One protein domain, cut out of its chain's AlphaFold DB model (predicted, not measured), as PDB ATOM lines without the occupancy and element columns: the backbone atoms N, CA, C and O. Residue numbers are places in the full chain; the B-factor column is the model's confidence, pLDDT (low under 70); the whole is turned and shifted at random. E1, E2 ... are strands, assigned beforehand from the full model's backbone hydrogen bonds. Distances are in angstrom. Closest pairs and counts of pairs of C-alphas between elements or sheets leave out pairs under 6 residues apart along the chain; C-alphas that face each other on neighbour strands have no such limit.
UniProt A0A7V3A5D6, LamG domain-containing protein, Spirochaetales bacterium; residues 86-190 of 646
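Overview. This is residues 86 to 190 of the 646 residues of the protein "LamG domain-containing protein" of Spirochaetales bacterium (UniProt A0A7V3A5D6). The domain has little regular structure: one twisted wall of four strands, with long loops over one face and the other face bare. Residues 181 to 182 pair briefly with E4 at the wall's edge. The printed part has 105 residues, 34 of them in named strands; its class is all strand, with no named helix. E1, E2, E3 and E4 form a meander, each strand the antiparallel neighbour of the one before. It is compact, radius of gyration of the C-alphas 14.5 A, spanning 47 by 34 by 22 A.

Along the chain. E2 is residues 123 to 132, 28.3 A; E3 137 to 145, 25.9 A; E4 152 to 162, 30.3 A, ending at C-alpha 162 (99.618, 121.150, 195.711). E1 is 112 to 115, beginning at C-alpha 112 (113.083, 114.334, 205.804).

Arrangement. Inner strands E2 and E3 form a hairpin at 163 degrees; N 127 and O 141 are 2.9 A apart. E3 and E4 form another, N 140 to O 159 2.9 A; E1 and E2 a third, N 114 to O 124 2.8 A. Edge strands E1 and E4 are apart.

Size, cuts and confidence. The printed part has no cut and no long link. Mean pLDDT of the printed part is 71.0, with residues 86 to 107 under 70, among others.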
ATOM      1  N   SER A  86     104.099 127.467 208.126       35.91
ATOM      2  CA  SER A  86     105.005 128.540 208.471       35.91
ATOM      3  C   SER A  86     104.869 129.605 207.416       35.91
ATOM      4  O   SER A  86     105.229 129.363 206.270       35.91
ATOM      5  N   LYS A  87     104.392 130.781 207.812       37.09
ATOM      6  CA  LYS A  87     104.799 131.995 207.124       37.09
ATOM      7  C   LYS A  87     105.696 132.778 208.080       37.09
ATOM      8  O   LYS A  87     105.291 133.010 209.223       37.09
ATOM      9  N   PRO A  88     106.916 133.161 207.683       34.44
ATOM     10  CA  PRO A  88     107.611 134.219 208.388       34.44
ATOM     11  C   PRO A  88     106.814 135.510 208.176       34.44
ATOM     12  O   PRO A  88     106.567 135.911 207.041       34.44
ATOM     13  N   ALA A  89     106.402 136.174 209.259       30.81
ATOM     14  CA  ALA A  89     105.957 137.558 209.149       30.81
ATOM     15  C   ALA A  89     107.068 138.361 208.455       30.81
ATOM     16  O   ALA A  89     108.238 138.250 208.846       30.81
ATOM     17  N   ALA A  90     106.718 139.139 207.428       31.19
ATOM     18  CA  ALA A  90     107.657 140.028 206.760       31.19
ATOM     19  C   ALA A  90     108.332 140.921 207.818       31.19
ATOM     20  O   ALA A  90     107.705 141.797 208.408       31.19
ATOM     21  N   GLY A  91     109.606 140.647 208.113       35.31
ATOM     22  CA  GLY A  91     110.425 141.474 208.997       35.31
ATOM     23  C   GLY A  91     110.479 141.142 210.497       35.31
ATOM     24  O   GLY A  91     110.996 141.979 211.233       35.31
ATOM     25  N   GLY A  92     110.063 139.968 211.003       32.25
ATOM     26  CA  GLY A  92     110.441 139.630 212.390       32.25
ATOM     27  C   GLY A  92     109.789 138.431 213.086       32.25
ATOM     28  O   GLY A  92     108.598 138.425 213.366       32.25
ATOM     29  N   SER A  93     110.644 137.483 213.485       33.81
ATOM     30  CA  SER A  93     110.617 136.609 214.680       33.81
ATOM     31  C   SER A  93     109.406 135.724 215.028       33.81
ATOM     32  O   SER A  93     109.557 134.894 215.925       33.81
ATOM     33  N   LEU A  94     108.241 135.837 214.388       36.56
ATOM     34  CA  LEU A  94     107.036 135.095 214.786       36.56
ATOM     35  C   LEU A  94     106.557 134.188 213.650       36.56
ATOM     36  O   LEU A  94     105.790 134.602 212.787       36.56
ATOM     37  N   VAL A  95     107.038 132.946 213.654       40.69
ATOM     38  CA  VAL A  95     106.721 131.933 212.639       40.69
ATOM     39  C   VAL A  95     105.704 130.959 213.241       40.69
ATOM     40  O   VAL A  95     106.016 130.302 214.238       40.69
ATOM     41  N   SER A  96     104.502 130.840 212.669       41.38
ATOM     42  CA  SER A  96     103.673 129.650 212.910       41.38
ATOM     43  C   SER A  96     104.470 128.423 212.454       41.38
ATOM     44  O   SER A  96     105.186 128.485 211.463       41.38
ATOM     45  N   LYS A  97     104.466 127.311 213.189       48.06
ATOM     46  CA  LYS A  97     105.262 126.143 212.780       48.06
ATOM     47  C   LYS A  97     104.369 125.182 212.009       48.06
ATOM     48  O   LYS A  97     103.498 124.554 212.595       48.06
ATOM     49  N   ALA A  98     104.610 125.064 210.706       50.56
ATOM     50  CA  ALA A  98     104.046 123.991 209.899       50.56
ATOM     51  C   ALA A  98     104.385 122.612 210.479       50.56
ATOM     52  O   ALA A  98     105.421 122.457 211.121       50.56
ATOM     53  N   THR A  99     103.581 121.576 210.228       59.44
ATOM     54  CA  THR A  99     103.941 120.217 210.678       59.44
ATOM     55  C   THR A  99     105.260 119.753 210.050       59.44
ATOM     56  O   THR A  99     106.024 119.028 210.680       59.44
ATOM     57  N   VAL A 100     105.580 120.238 208.846       64.75
ATOM     58  CA  VAL A 100     106.912 120.134 208.235       64.75
ATOM     59  C   VAL A 100     107.536 121.532 208.143       64.75
ATOM     60  O   VAL A 100     106.882 122.441 207.643       64.75
ATOM     61  N   PRO A 101     108.778 121.741 208.607       60.91
ATOM     62  CA  PRO A 101     109.452 123.038 208.552       60.91
ATOM     63  C   PRO A 101     109.834 123.401 207.108       60.91
ATOM     64  O   PRO A 101     110.917 123.043 206.643       60.91
ATOM     65  N   VAL A 102     108.970 124.132 206.401       54.78
ATOM     66  CA  VAL A 102     109.233 124.523 205.003       54.78
ATOM     67  C   VAL A 102     110.219 125.693 204.874       54.78
ATOM     68  O   VAL A 102     110.848 125.872 203.836       54.78
ATOM     69  N   SER A 103     110.470 126.444 205.955       50.59
ATOM     70  CA  SER A 103     111.509 127.481 205.987       50.59
ATOM     71  C   SER A 103     112.870 126.904 206.413       50.59
ATOM     72  O   SER A 103     113.122 126.676 207.600       50.59
ATOM     73  N   GLY A 104     113.768 126.682 205.448       49.75
ATOM     74  CA  GLY A 104     115.197 126.422 205.683       49.75
ATOM     75  C   GLY A 104     115.617 124.962 205.904       49.75
ATOM     76  O   GLY A 104     116.815 124.711 206.011       49.75
ATOM     77  N   SER A 105     114.680 124.004 205.947       48.06
ATOM     78  CA  SER A 105     114.980 122.567 206.155       48.06
ATOM     79  C   SER A 105     114.597 121.664 204.974       48.06
ATOM     80  O   SER A 105     115.040 120.517 204.913       48.06
ATOM     81  N   THR A 106     113.791 122.159 204.035       54.19
ATOM     82  CA  THR A 106     113.362 121.451 202.821       54.19
ATOM     83  C   THR A 106     113.857 122.206 201.592       54.19
ATOM     84  O   THR A 106     113.670 123.412 201.485       54.19
ATOM     85  N   SER A 107     114.498 121.511 200.650       60.47
ATOM     86  CA  SER A 107     114.915 122.076 199.354       60.47
ATOM     87  C   SER A 107     113.968 121.687 198.209       60.47
ATOM     88  O   SER A 107     114.341 121.792 197.045       60.47
ATOM     89  N   GLY A 108     112.780 121.165 198.542       74.94
ATOM     90  CA  GLY A 108     111.777 120.637 197.617       74.94
ATOM     91  C   GLY A 108     110.879 119.583 198.278       74.94
ATOM     92  O   GLY A 108     110.969 119.331 199.483       74.94
ATOM     93  N   PHE A 109     110.030 118.939 197.477       83.62
ATOM     94  CA  PHE A 109     109.135 117.850 197.891       83.62
ATOM     95  C   PHE A 109     109.892 116.530 198.136       83.62
ATOM     96  O   PHE A 109     109.810 115.585 197.351       83.62
ATOM     97  N   SER A 110     110.646 116.457 199.236       86.81
ATOM     98  CA  SER A 110     111.451 115.288 199.614       86.81
ATOM     99  C   SER A 110     111.212 114.829 201.052       86.81
ATOM    100  O   SER A 110     110.884 115.624 201.935       86.81
ATOM    101  N   ASN A 111     111.444 113.538 201.302       89.56
ATOM    102  CA  ASN A 111     111.443 112.963 202.649       89.56
ATOM    103  C   ASN A 111     112.452 113.679 203.554       89.56
ATOM    104  O   ASN A 111     113.498 114.136 203.088       89.56
ATOM    105  N   GLY A 112     112.180 113.706 204.854       86.25
ATOM    106  CA  GLY A 112     113.083 114.334 205.804       86.25
ATOM    107  C   GLY A 112     112.761 114.022 207.256       86.25
ATOM    108  O   GLY A 112     111.821 113.294 207.585       86.25
ATOM    109  N   SER A 113     113.609 114.552 208.127       86.00
ATOM    110  CA  SER A 113     113.482 114.443 209.571       86.00
ATOM    111  C   SER A 113     114.091 115.674 210.219       86.00
ATOM    112  O   SER A 113     115.145 116.141 209.785       86.00
ATOM    113  N   LEU A 114     113.451 116.186 211.267       79.44
ATOM    114  CA  LEU A 114     113.988 117.264 212.081       79.44
ATOM    115  C   LEU A 114     113.823 116.940 213.566       79.44
ATOM    116  O   LEU A 114     112.727 116.637 214.047       79.44
ATOM    117  N   SER A 115     114.935 117.009 214.294       77.12
ATOM    118  CA  SER A 115     114.962 116.894 215.749       77.12
ATOM    119  C   SER A 115     114.652 118.234 216.410       77.12
ATOM    120  O   SER A 115     114.876 119.301 215.839       77.12
ATOM    121  N   ASN A 116     114.144 118.174 217.640       66.62
ATOM    122  CA  ASN A 116     113.645 119.328 218.387       66.62
ATOM    123  C   ASN A 116     112.571 120.115 217.618       66.62
ATOM    124  O   ASN A 116     112.509 121.346 217.697       66.62
ATOM    125  N   TYR A 117     111.736 119.388 216.868       67.50
ATOM    126  CA  TYR A 117     110.678 119.950 216.043       67.50
ATOM    127  C   TYR A 117     109.363 119.164 216.175       67.50
ATOM    128  O   TYR A 117     109.404 117.929 216.139       67.50
ATOM    129  N   PRO A 118     108.202 119.848 216.259       60.09
ATOM    130  CA  PRO A 118     108.050 121.305 216.362       60.09
ATOM    131  C   PRO A 118     108.628 121.890 217.658       60.09
ATOM    132  O   PRO A 118     108.907 123.094 217.691       60.09
ATOM    133  N   GLU A 119     108.877 121.049 218.668       61.66
ATOM    134  CA  GLU A 119     109.344 121.460 219.994       61.66
ATOM    135  C   GLU A 119     110.599 120.714 220.476       61.66
ATOM    136  O   GLU A 119     110.865 119.589 220.040       61.66
ATOM    137  N   PRO A 120     111.368 121.295 221.423       60.84
ATOM    138  CA  PRO A 120     112.507 120.619 222.039       60.84
ATOM    139  C   PRO A 120     112.143 119.238 222.597       60.84
ATOM    140  O   PRO A 120     111.154 119.084 223.310       60.84
ATOM    141  N   GLY A 121     112.959 118.231 222.288       63.66
ATOM    142  CA  GLY A 121     112.737 116.844 222.697       63.66
ATOM    143  C   GLY A 121     111.784 116.040 221.807       63.66
ATOM    144  O   GLY A 121     111.640 114.842 222.039       63.66
ATOM    145  N   GLN A 122     111.163 116.654 220.794       72.12
ATOM    146  CA  GLN A 122     110.369 115.953 219.781       72.12
ATOM    147  C   GLN A 122     111.188 115.714 218.513       72.12
ATOM    148  O   GLN A 122     112.062 116.510 218.169       72.12
ATOM    149  N   THR A 123     110.882 114.642 217.789       80.81
ATOM    150  CA  THR A 123     111.476 114.373 216.473       80.81
ATOM    151  C   THR A 123     110.368 114.177 215.462       80.81
ATOM    152  O   THR A 123     109.565 113.256 215.602       80.81
ATOM    153  N   THR A 124     110.344 115.009 214.429       82.38
ATOM    154  CA  THR A 124     109.359 114.918 213.353       82.38
ATOM    155  C   THR A 124     109.994 114.306 212.119       82.38
ATOM    156  O   THR A 124     111.002 114.801 211.634       82.38
ATOM    157  N   ASN A 125     109.400 113.230 211.615       86.31
ATOM    158  CA  ASN A 125     109.784 112.569 210.371       86.31
ATOM    159  C   ASN A 125     108.655 112.735 209.363       86.31
ATOM    160  O   ASN A 125     107.489 112.622 209.742       86.31
ATOM    161  N   TRP A 126     108.981 112.943 208.094       89.19
ATOM    162  CA  TRP A 126     107.979 113.020 207.041       89.19
ATOM    163  C   TRP A 126     108.401 112.272 205.786       89.19
ATOM    164  O   TRP A 126     109.581 112.203 205.427       89.19
ATOM    165  N   THR A 127     107.401 111.735 205.100       89.56
ATOM    166  CA  THR A 127     107.536 111.182 203.761       89.56
ATOM    167  C   THR A 127     106.674 111.960 202.782       89.56
ATOM    168  O   THR A 127     105.601 112.460 203.120       89.56
ATOM    169  N   VAL A 128     107.175 112.065 201.559       90.31
ATOM    170  CA  VAL A 128     106.556 112.783 200.454       90.31
ATOM    171  C   VAL A 128     106.375 111.802 199.309       90.31
ATOM    172  O   VAL A 128     107.323 111.151 198.877       90.31
ATOM    173  N   THR A 129     105.142 111.664 198.830       90.25
ATOM    174  CA  THR A 129     104.806 110.791 197.698       90.25
ATOM    175  C   THR A 129     104.018 111.584 196.671       90.25
ATOM    176  O   THR A 129     103.045 112.243 197.025       90.25
ATOM    177  N   LEU A 130     104.400 111.514 195.396       90.31
ATOM    178  CA  LEU A 130     103.611 112.119 194.323       90.31
ATOM    179  C   LEU A 130     102.275 111.369 194.195       90.31
ATOM    180  O   LEU A 130     102.265 110.178 193.890       90.31
ATOM    181  N   TYR A 131     101.169 112.062 194.459       88.81
ATOM    182  CA  TYR A 131      99.814 111.506 194.431       88.81
ATOM    183  C   TYR A 131      99.152 111.710 193.066       88.81
ATOM    184  O   TYR A 131      98.608 110.765 192.499       88.81
ATOM    185  N   ASP A 132      99.255 112.921 192.515       88.38
ATOM    186  CA  ASP A 132      98.758 113.261 191.182       88.38
ATOM    187  C   ASP A 132      99.840 114.017 190.406       88.38
ATOM    188  O   ASP A 132     100.168 115.166 190.706       88.38
ATOM    189  N   ALA A 133     100.397 113.359 189.389       87.44
ATOM    190  CA  ALA A 133     101.437 113.929 188.539       87.44
ATOM    191  C   ALA A 133     100.930 115.067 187.637       87.44
ATOM    192  O   ALA A 133     101.715 115.950 187.286       87.44
ATOM    193  N   THR A 134      99.643 115.050 187.277       85.94
ATOM    194  CA  THR A 134      99.014 116.028 186.378       85.94
ATOM    195  C   THR A 134      98.812 117.349 187.101       85.94
ATOM    196  O   THR A 134      99.195 118.400 186.596       85.94
ATOM    197  N   ASN A 135      98.255 117.285 188.312       84.62
ATOM    198  CA  ASN A 135      97.964 118.463 189.127       84.62
ATOM    199  C   ASN A 135      99.087 118.829 190.105       84.62
ATOM    200  O   ASN A 135      98.918 119.780 190.867       84.62
ATOM    201  N   LYS A 136     100.202 118.082 190.087       90.25
ATOM    202  CA  LYS A 136     101.361 118.249 190.981       90.25
ATOM    203  C   LYS A 136     100.965 118.240 192.458       90.25
ATOM    204  O   LYS A 136     101.332 119.113 193.237       90.25
ATOM    205  N   ILE A 137     100.184 117.227 192.827       88.94
ATOM    206  CA  ILE A 137      99.723 117.023 194.201       88.94
ATOM    207  C   ILE A 137     100.587 115.956 194.861       88.94
ATOM    208  O   ILE A 137     100.741 114.848 194.338       88.94
ATOM    209  N   TYR A 138     101.103 116.271 196.042       89.00
ATOM    210  CA  TYR A 138     101.938 115.409 196.863       89.00
ATOM    211  C   TYR A 138     101.181 115.006 198.127       89.00
ATOM    212  O   TYR A 138     100.607 115.846 198.815       89.00
ATOM    213  N   LYS A 139     101.191 113.714 198.458       88.06
ATOM    214  CA  LYS A 139     100.782 113.220 199.771       88.06
ATOM    215  C   LYS A 139     101.954 113.371 200.733       88.06
ATOM    216  O   LYS A 139     103.028 112.813 200.492       88.06
ATOM    217  N   ILE A 140     101.712 114.077 201.826       87.50
ATOM    218  CA  ILE A 140     102.649 114.243 202.928       87.50
ATOM    219  C   ILE A 140     102.169 113.379 204.088       87.50
ATOM    220  O   ILE A 140     101.024 113.516 204.523       87.50
ATOM    221  N   SER A 141     103.036 112.505 204.593       84.81
ATOM    222  CA  SER A 141     102.783 111.727 205.807       84.81
ATOM    223  C   SER A 141     103.805 112.096 206.866       84.81
ATOM    224  O   SER A 141     104.997 111.855 206.690       84.81
ATOM    225  N   VAL A 142     103.342 112.672 207.970       84.31
ATOM    226  CA  VAL A 142     104.184 113.190 209.048       84.31
ATOM    227  C   VAL A 142     103.966 112.378 210.316       84.31
ATOM    228  O   VAL A 142     102.842 112.034 210.673       84.31
ATOM    229  N   THR A 143     105.053 112.052 211.008       85.38
ATOM    230  CA  THR A 143     105.035 111.437 212.336       85.38
ATOM    231  C   THR A 143     105.949 112.212 213.271       85.38
ATOM    232  O   THR A 143     107.170 112.206 213.104       85.38
ATOM    233  N   THR A 144     105.361 112.822 214.292       83.38
ATOM    234  CA  THR A 144     106.074 113.488 215.384       83.38
ATOM    235  C   THR A 144     106.154 112.548 216.576       83.38
ATOM    236  O   THR A 144     105.131 112.122 217.110       83.38
ATOM    237  N   LEU A 145     107.369 112.206 216.993       82.06
ATOM    238  CA  LEU A 145     107.649 111.394 218.173       82.06
ATOM    239  C   LEU A 145     107.854 112.291 219.391       82.06
ATOM    240  O   LEU A 145     108.597 113.272 219.319       82.06
ATOM    241  N   TYR A 146     107.243 111.916 220.511       76.00
ATOM    242  CA  TYR A 146     107.343 112.653 221.769       76.00
ATOM    243  C   TYR A 146     108.427 112.087 222.689       76.00
ATOM    244  O   TYR A 146     108.696 110.877 222.658       76.00
ATOM    245  N   PRO A 147     109.017 112.925 223.565       70.62
ATOM    246  CA  PRO A 147     109.953 112.453 224.576       70.62
ATOM    247  C   PRO A 147     109.278 111.438 225.508       70.62
ATOM    248  O   PRO A 147     108.058 111.433 225.691       70.62
ATOM    249  N   THR A 148     110.069 110.564 226.128       72.25
ATOM    250  CA  THR A 148     109.569 109.505 227.030       72.25
ATOM    251  C   THR A 148     108.858 110.041 228.269       72.25
ATOM    252  O   THR A 148     108.070 109.328 228.880       72.25
ATOM    253  N   THR A 149     109.106 111.302 228.618       62.88
ATOM    254  CA  THR A 149     108.433 112.027 229.700       62.88
ATOM    255  C   THR A 149     107.015 112.476 229.341       62.88
ATOM    256  O   THR A 149     106.241 112.781 230.246       62.88
ATOM    257  N   SER A 150     106.651 112.502 228.055       63.44
ATOM    258  CA  SER A 150     105.298 112.833 227.606       63.44
ATOM    259  C   SER A 150     104.356 111.626 227.721       63.44
ATOM    260  O   SER A 150     104.763 110.503 227.396       63.44
ATOM    261  N   PRO A 151     103.083 111.829 228.123       65.06
ATOM    262  CA  PRO A 151     102.058 110.789 228.022       65.06
ATOM    263  C   PRO A 151     101.751 110.410 226.565       65.06
ATOM    264  O   PRO A 151     101.319 109.284 226.305       65.06
ATOM    265  N   ALA A 152     101.970 111.319 225.613       70.88
ATOM    266  CA  ALA A 152     101.868 110.987 224.206       70.88
ATOM    267  C   ALA A 152     103.099 110.212 223.743       70.88
ATOM    268  O   ALA A 152     104.228 110.432 224.181       70.88
ATOM    269  N   GLU A 153     102.859 109.273 222.842       77.75
ATOM    270  CA  GLU A 153     103.904 108.492 222.198       77.75
ATOM    271  C   GLU A 153     104.292 109.152 220.874       77.75
ATOM    272  O   GLU A 153     105.464 109.450 220.636       77.75
ATOM    273  N   ARG A 154     103.286 109.398 220.027       78.94
ATOM    274  CA  ARG A 154     103.453 109.998 218.706       78.94
ATOM    275  C   ARG A 154     102.170 110.644 218.204       78.94
ATOM    276  O   ARG A 154     101.077 110.182 218.534       78.94
ATOM    277  N   THR A 155     102.321 111.612 217.316       82.88
ATOM    278  CA  THR A 155     101.238 112.191 216.520       82.88
ATOM    279  C   THR A 155     101.499 111.892 215.055       82.88
ATOM    280  O   THR A 155     102.636 111.981 214.596       82.88
ATOM    281  N   VAL A 156     100.451 111.489 214.344       79.19
ATOM    282  CA  VAL A 156     100.475 111.191 212.915       79.19
ATOM    283  C   VAL A 156      99.508 112.123 212.214       79.19
ATOM    284  O   VAL A 156      98.353 112.243 212.621       79.19
ATOM    285  N   GLU A 157      99.980 112.753 211.149       82.50
ATOM    286  CA  GLU A 157      99.214 113.689 210.337       82.50
ATOM    287  C   GLU A 157      99.489 113.407 208.860       82.50
ATOM    288  O   GLU A 157     100.644 113.307 208.446       82.50
ATOM    289  N   GLU A 158      98.437 113.267 208.058       80.31
ATOM    290  CA  GLU A 158      98.547 113.104 206.609       80.31
ATOM    291  C   GLU A 158      97.651 114.084 205.867       80.31
ATOM    292  O   GLU A 158      96.495 114.299 206.240       80.31
ATOM    293  N   TYR A 159      98.171 114.643 204.781       81.75
ATOM    294  CA  TYR A 159      97.478 115.631 203.960       81.75
ATOM    295  C   TYR A 159      98.031 115.667 202.539       81.75
ATOM    296  O   TYR A 159      99.073 115.077 202.244       81.75
ATOM    297  N   PHE A 160      97.314 116.356 201.654       82.50
ATOM    298  CA  PHE A 160      97.783 116.651 200.309       82.50
ATOM    299  C   PHE A 160      98.260 118.093 200.225       82.50
ATOM    300  O   PHE A 160      97.590 118.985 200.738       82.50
ATOM    301  N   VAL A 161      99.376 118.312 199.544       85.38
ATOM    302  CA  VAL A 161      99.910 119.631 199.202       85.38
ATOM    303  C   VAL A 161      99.961 119.737 197.687       85.38
ATOM    304  O   VAL A 161     100.398 118.797 197.023       85.38
ATOM    305  N   LYS A 162      99.495 120.856 197.139       84.44
ATOM    306  CA  LYS A 162      99.618 121.150 195.711       84.44
ATOM    307  C   LYS A 162     100.787 122.098 195.496       84.44
ATOM    308  O   LYS A 162     100.801 123.160 196.098       84.44
ATOM    309  N   ASP A 163     101.712 121.710 194.631       87.19
ATOM    310  CA  ASP A 163     102.848 122.539 194.227       87.19
ATOM    311  C   ASP A 163     102.373 123.681 193.318       87.19
ATOM    312  O   ASP A 163     101.762 123.433 192.265       87.19
ATOM    313  N   ILE A 164     102.604 124.923 193.747       79.06
ATOM    314  CA  ILE A 164     102.290 126.129 192.982       79.06
ATOM    315  C   ILE A 164     103.441 127.140 193.017       79.06
ATOM    316  O   ILE A 164     104.168 127.267 193.992       79.06
ATOM    317  N   SER A 165     103.547 127.943 191.958       75.25
ATOM    318  CA  SER A 165     104.480 129.070 191.916       75.25
ATOM    319  C   SER A 165     103.957 130.279 192.724       75.25
ATOM    320  O   SER A 165     102.747 130.524 192.725       75.25
ATOM    321  N   PRO A 166     104.845 131.113 193.312       62.47
ATOM    322  CA  PRO A 166     104.509 132.403 193.935       62.47
ATOM    323  C   PRO A 166     103.783 133.419 193.024       62.47
ATOM    324  O   PRO A 166     103.324 134.456 193.501       62.47
ATOM    325  N   GLY A 167     103.696 133.165 191.712       60.34
ATOM    326  CA  GLY A 167     103.041 134.028 190.725       60.34
ATOM    327  C   GLY A 167     102.306 133.239 189.631       60.34
ATOM    328  O   GLY A 167     102.189 132.017 189.718       60.34
ATOM    329  N   PRO A 168     101.792 133.903 188.575       51.28
ATOM    330  CA  PRO A 168     101.165 133.211 187.452       51.28
ATOM    331  C   PRO A 168     102.220 132.384 186.707       51.28
ATOM    332  O   PRO A 168     102.980 132.901 185.891       51.28
ATOM    333  N   GLY A 169     102.280 131.090 187.001       59.69
ATOM    334  CA  GLY A 169     103.275 130.182 186.447       59.69
ATOM    335  C   GLY A 169     102.976 128.720 186.782       59.69
ATOM    336  O   GLY A 169     102.118 128.439 187.622       59.69
ATOM    337  N   PRO A 170     103.633 127.771 186.096       72.44
ATOM    338  CA  PRO A 170     103.542 126.356 186.437       72.44
ATOM    339  C   PRO A 170     104.189 126.074 187.805       72.44
ATOM    340  O   PRO A 170     104.999 126.866 188.277       72.44
ATOM    341  N   ALA A 171     103.851 124.927 188.395       81.19
ATOM    342  CA  ALA A 171     104.503 124.351 189.576       81.19
ATOM    343  C   ALA A 171     106.042 124.443 189.503       81.19
ATOM    344  O   ALA A 171     106.627 124.129 188.456       81.19
ATOM    345  N   ASP A 172     106.690 124.858 190.593       83.06
ATOM    346  CA  ASP A 172     108.131 125.142 190.637       83.06
ATOM    347  C   ASP A 172     108.949 124.060 191.370       83.06
ATOM    348  O   ASP A 172     110.179 124.049 191.281       83.06
ATOM    349  N   ASN A 173     108.282 123.057 191.956       83.75
ATOM    350  CA  ASN A 173     108.862 121.955 192.738       83.75
ATOM    351  C   ASN A 173     109.581 122.407 194.016       83.75
ATOM    352  O   ASN A 173     110.358 121.632 194.595       83.75
ATOM    353  N   ILE A 174     109.319 123.628 194.479       79.38
ATOM    354  CA  ILE A 174     109.865 124.174 195.714       79.38
ATOM    355  C   ILE A 174     108.768 124.107 196.764       79.38
ATOM    356  O   ILE A 174     107.814 124.860 196.698       79.38
ATOM    357  N   TRP A 175     108.942 123.255 197.777       78.50
ATOM    358  CA  TRP A 175     107.981 123.204 198.874       78.50
ATOM    359  C   TRP A 175     108.174 124.397 199.820       78.50
ATOM    360  O   TRP A 175     109.153 124.433 200.573       78.50
ATOM    361  N   ASN A 176     107.261 125.364 199.759       70.69
ATOM    362  CA  ASN A 176     107.319 126.637 200.473       70.69
ATOM    363  C   ASN A 176     105.922 127.103 200.953       70.69
ATOM    364  O   ASN A 176     104.948 126.350 200.958       70.69
ATOM    365  N   GLU A 177     105.828 128.341 201.439       65.19
ATOM    366  CA  GLU A 177     104.605 128.951 201.976       65.19
ATOM    367  C   GLU A 177     103.486 129.194 200.949       65.19
ATOM    368  O   GLU A 177     102.347 129.453 201.346       65.19
ATOM    369  N   HIS A 178     103.785 129.128 199.653       69.50
ATOM    370  CA  HIS A 178     102.802 129.297 198.591       69.50
ATOM    371  C   HIS A 178     101.999 128.021 198.343       69.50
ATOM    372  O   HIS A 178     100.868 128.124 197.882       69.50
ATOM    373  N   ASP A 179     102.512 126.844 198.705       76.06
ATOM    374  CA  ASP A 179     101.865 125.566 198.412       76.06
ATOM    375  C   ASP A 179     100.670 125.280 199.335       76.06
ATOM    376  O   ASP A 179     100.842 125.030 200.538       76.06
ATOM    377  N   PRO A 180      99.425 125.276 198.819       74.44
ATOM    378  CA  PRO A 180      98.260 125.052 199.655       74.44
ATOM    379  C   PRO A 180      98.070 123.573 199.986       74.44
ATOM    380  O   PRO A 180      98.329 122.678 199.173       74.44
ATOM    381  N   ILE A 181      97.463 123.319 201.146       76.94
ATOM    382  CA  ILE A 181      96.820 122.033 201.392       76.94
ATOM    383  C   ILE A 181      95.541 121.960 200.562       76.94
ATOM    384  O   ILE A 181      94.757 122.913 200.479       76.94
ATOM    385  N   VAL A 182      95.334 120.808 199.938       72.44
ATOM    386  CA  VAL A 182      94.197 120.533 199.057       72.44
ATOM    387  C   VAL A 182      93.448 119.278 199.500       72.44
ATOM    388  O   VAL A 182      93.975 118.434 200.224       72.44
ATOM    389  N   ASN A 183      92.200 119.136 199.055       76.44
ATOM    390  CA  ASN A 183      91.490 117.859 199.120       76.44
ATOM    391  C   ASN A 183      91.986 116.894 198.017       76.44
ATOM    392  O   ASN A 183      92.822 117.249 197.186       76.44
ATOM    393  N   SER A 184      91.442 115.674 197.972       76.88
ATOM    394  CA  SER A 184      91.804 114.667 196.958       76.88
ATOM    395  C   SER A 184      91.528 115.089 195.507       76.88
ATOM    396  O   SER A 184      92.102 114.504 194.595       76.88
ATOM    397  N   ALA A 185      90.681 116.097 195.282       75.75
ATOM    398  CA  ALA A 185      90.383 116.653 193.963       75.75
ATOM    399  C   ALA A 185      91.302 117.832 193.576       75.75
ATOM    400  O   ALA A 185      91.148 118.401 192.498       75.75
ATOM    401  N   GLY A 186      92.245 118.226 194.442       73.00
ATOM    402  CA  GLY A 186      93.142 119.358 194.198       73.00
ATOM    403  C   GLY A 186      92.535 120.733 194.489       73.00
ATOM    404  O   GLY A 186      93.152 121.748 194.156       73.00
ATOM    405  N   THR A 187      91.354 120.788 195.113       77.56
ATOM    406  CA  THR A 187      90.739 122.034 195.590       77.56
ATOM    407  C   THR A 187      91.379 122.448 196.909       77.56
ATOM    408  O   THR A 187      91.457 121.637 197.834       77.56
ATOM    409  N   GLN A 188      91.795 123.710 197.022       74.38
ATOM    410  CA  GLN A 188      92.376 124.265 198.245       74.38
ATOM    411  C   GLN A 188      91.438 124.098 199.444       74.38
ATOM    412  O   GLN A 188      90.282 124.517 199.420       74.38
ATOM    413  N   ASN A 189      91.962 123.480 200.498       69.38
ATOM    414  CA  ASN A 189      91.284 123.296 201.767       69.38
ATOM    415  C   ASN A 189      92.329 123.139 202.877       69.38
ATOM    416  O   ASN A 189      92.816 122.044 203.143       69.38
ATOM    417  N   GLN A 190      92.645 124.242 203.552       70.88
ATOM    418  CA  GLN A 190      93.732 124.278 204.529       70.88
ATOM    419  C   GLN A 190      93.479 123.411 205.778       70.88
ATOM    420  O   GLN A 190      94.427 122.926 206.406       70.88
TER     421      GLN A 190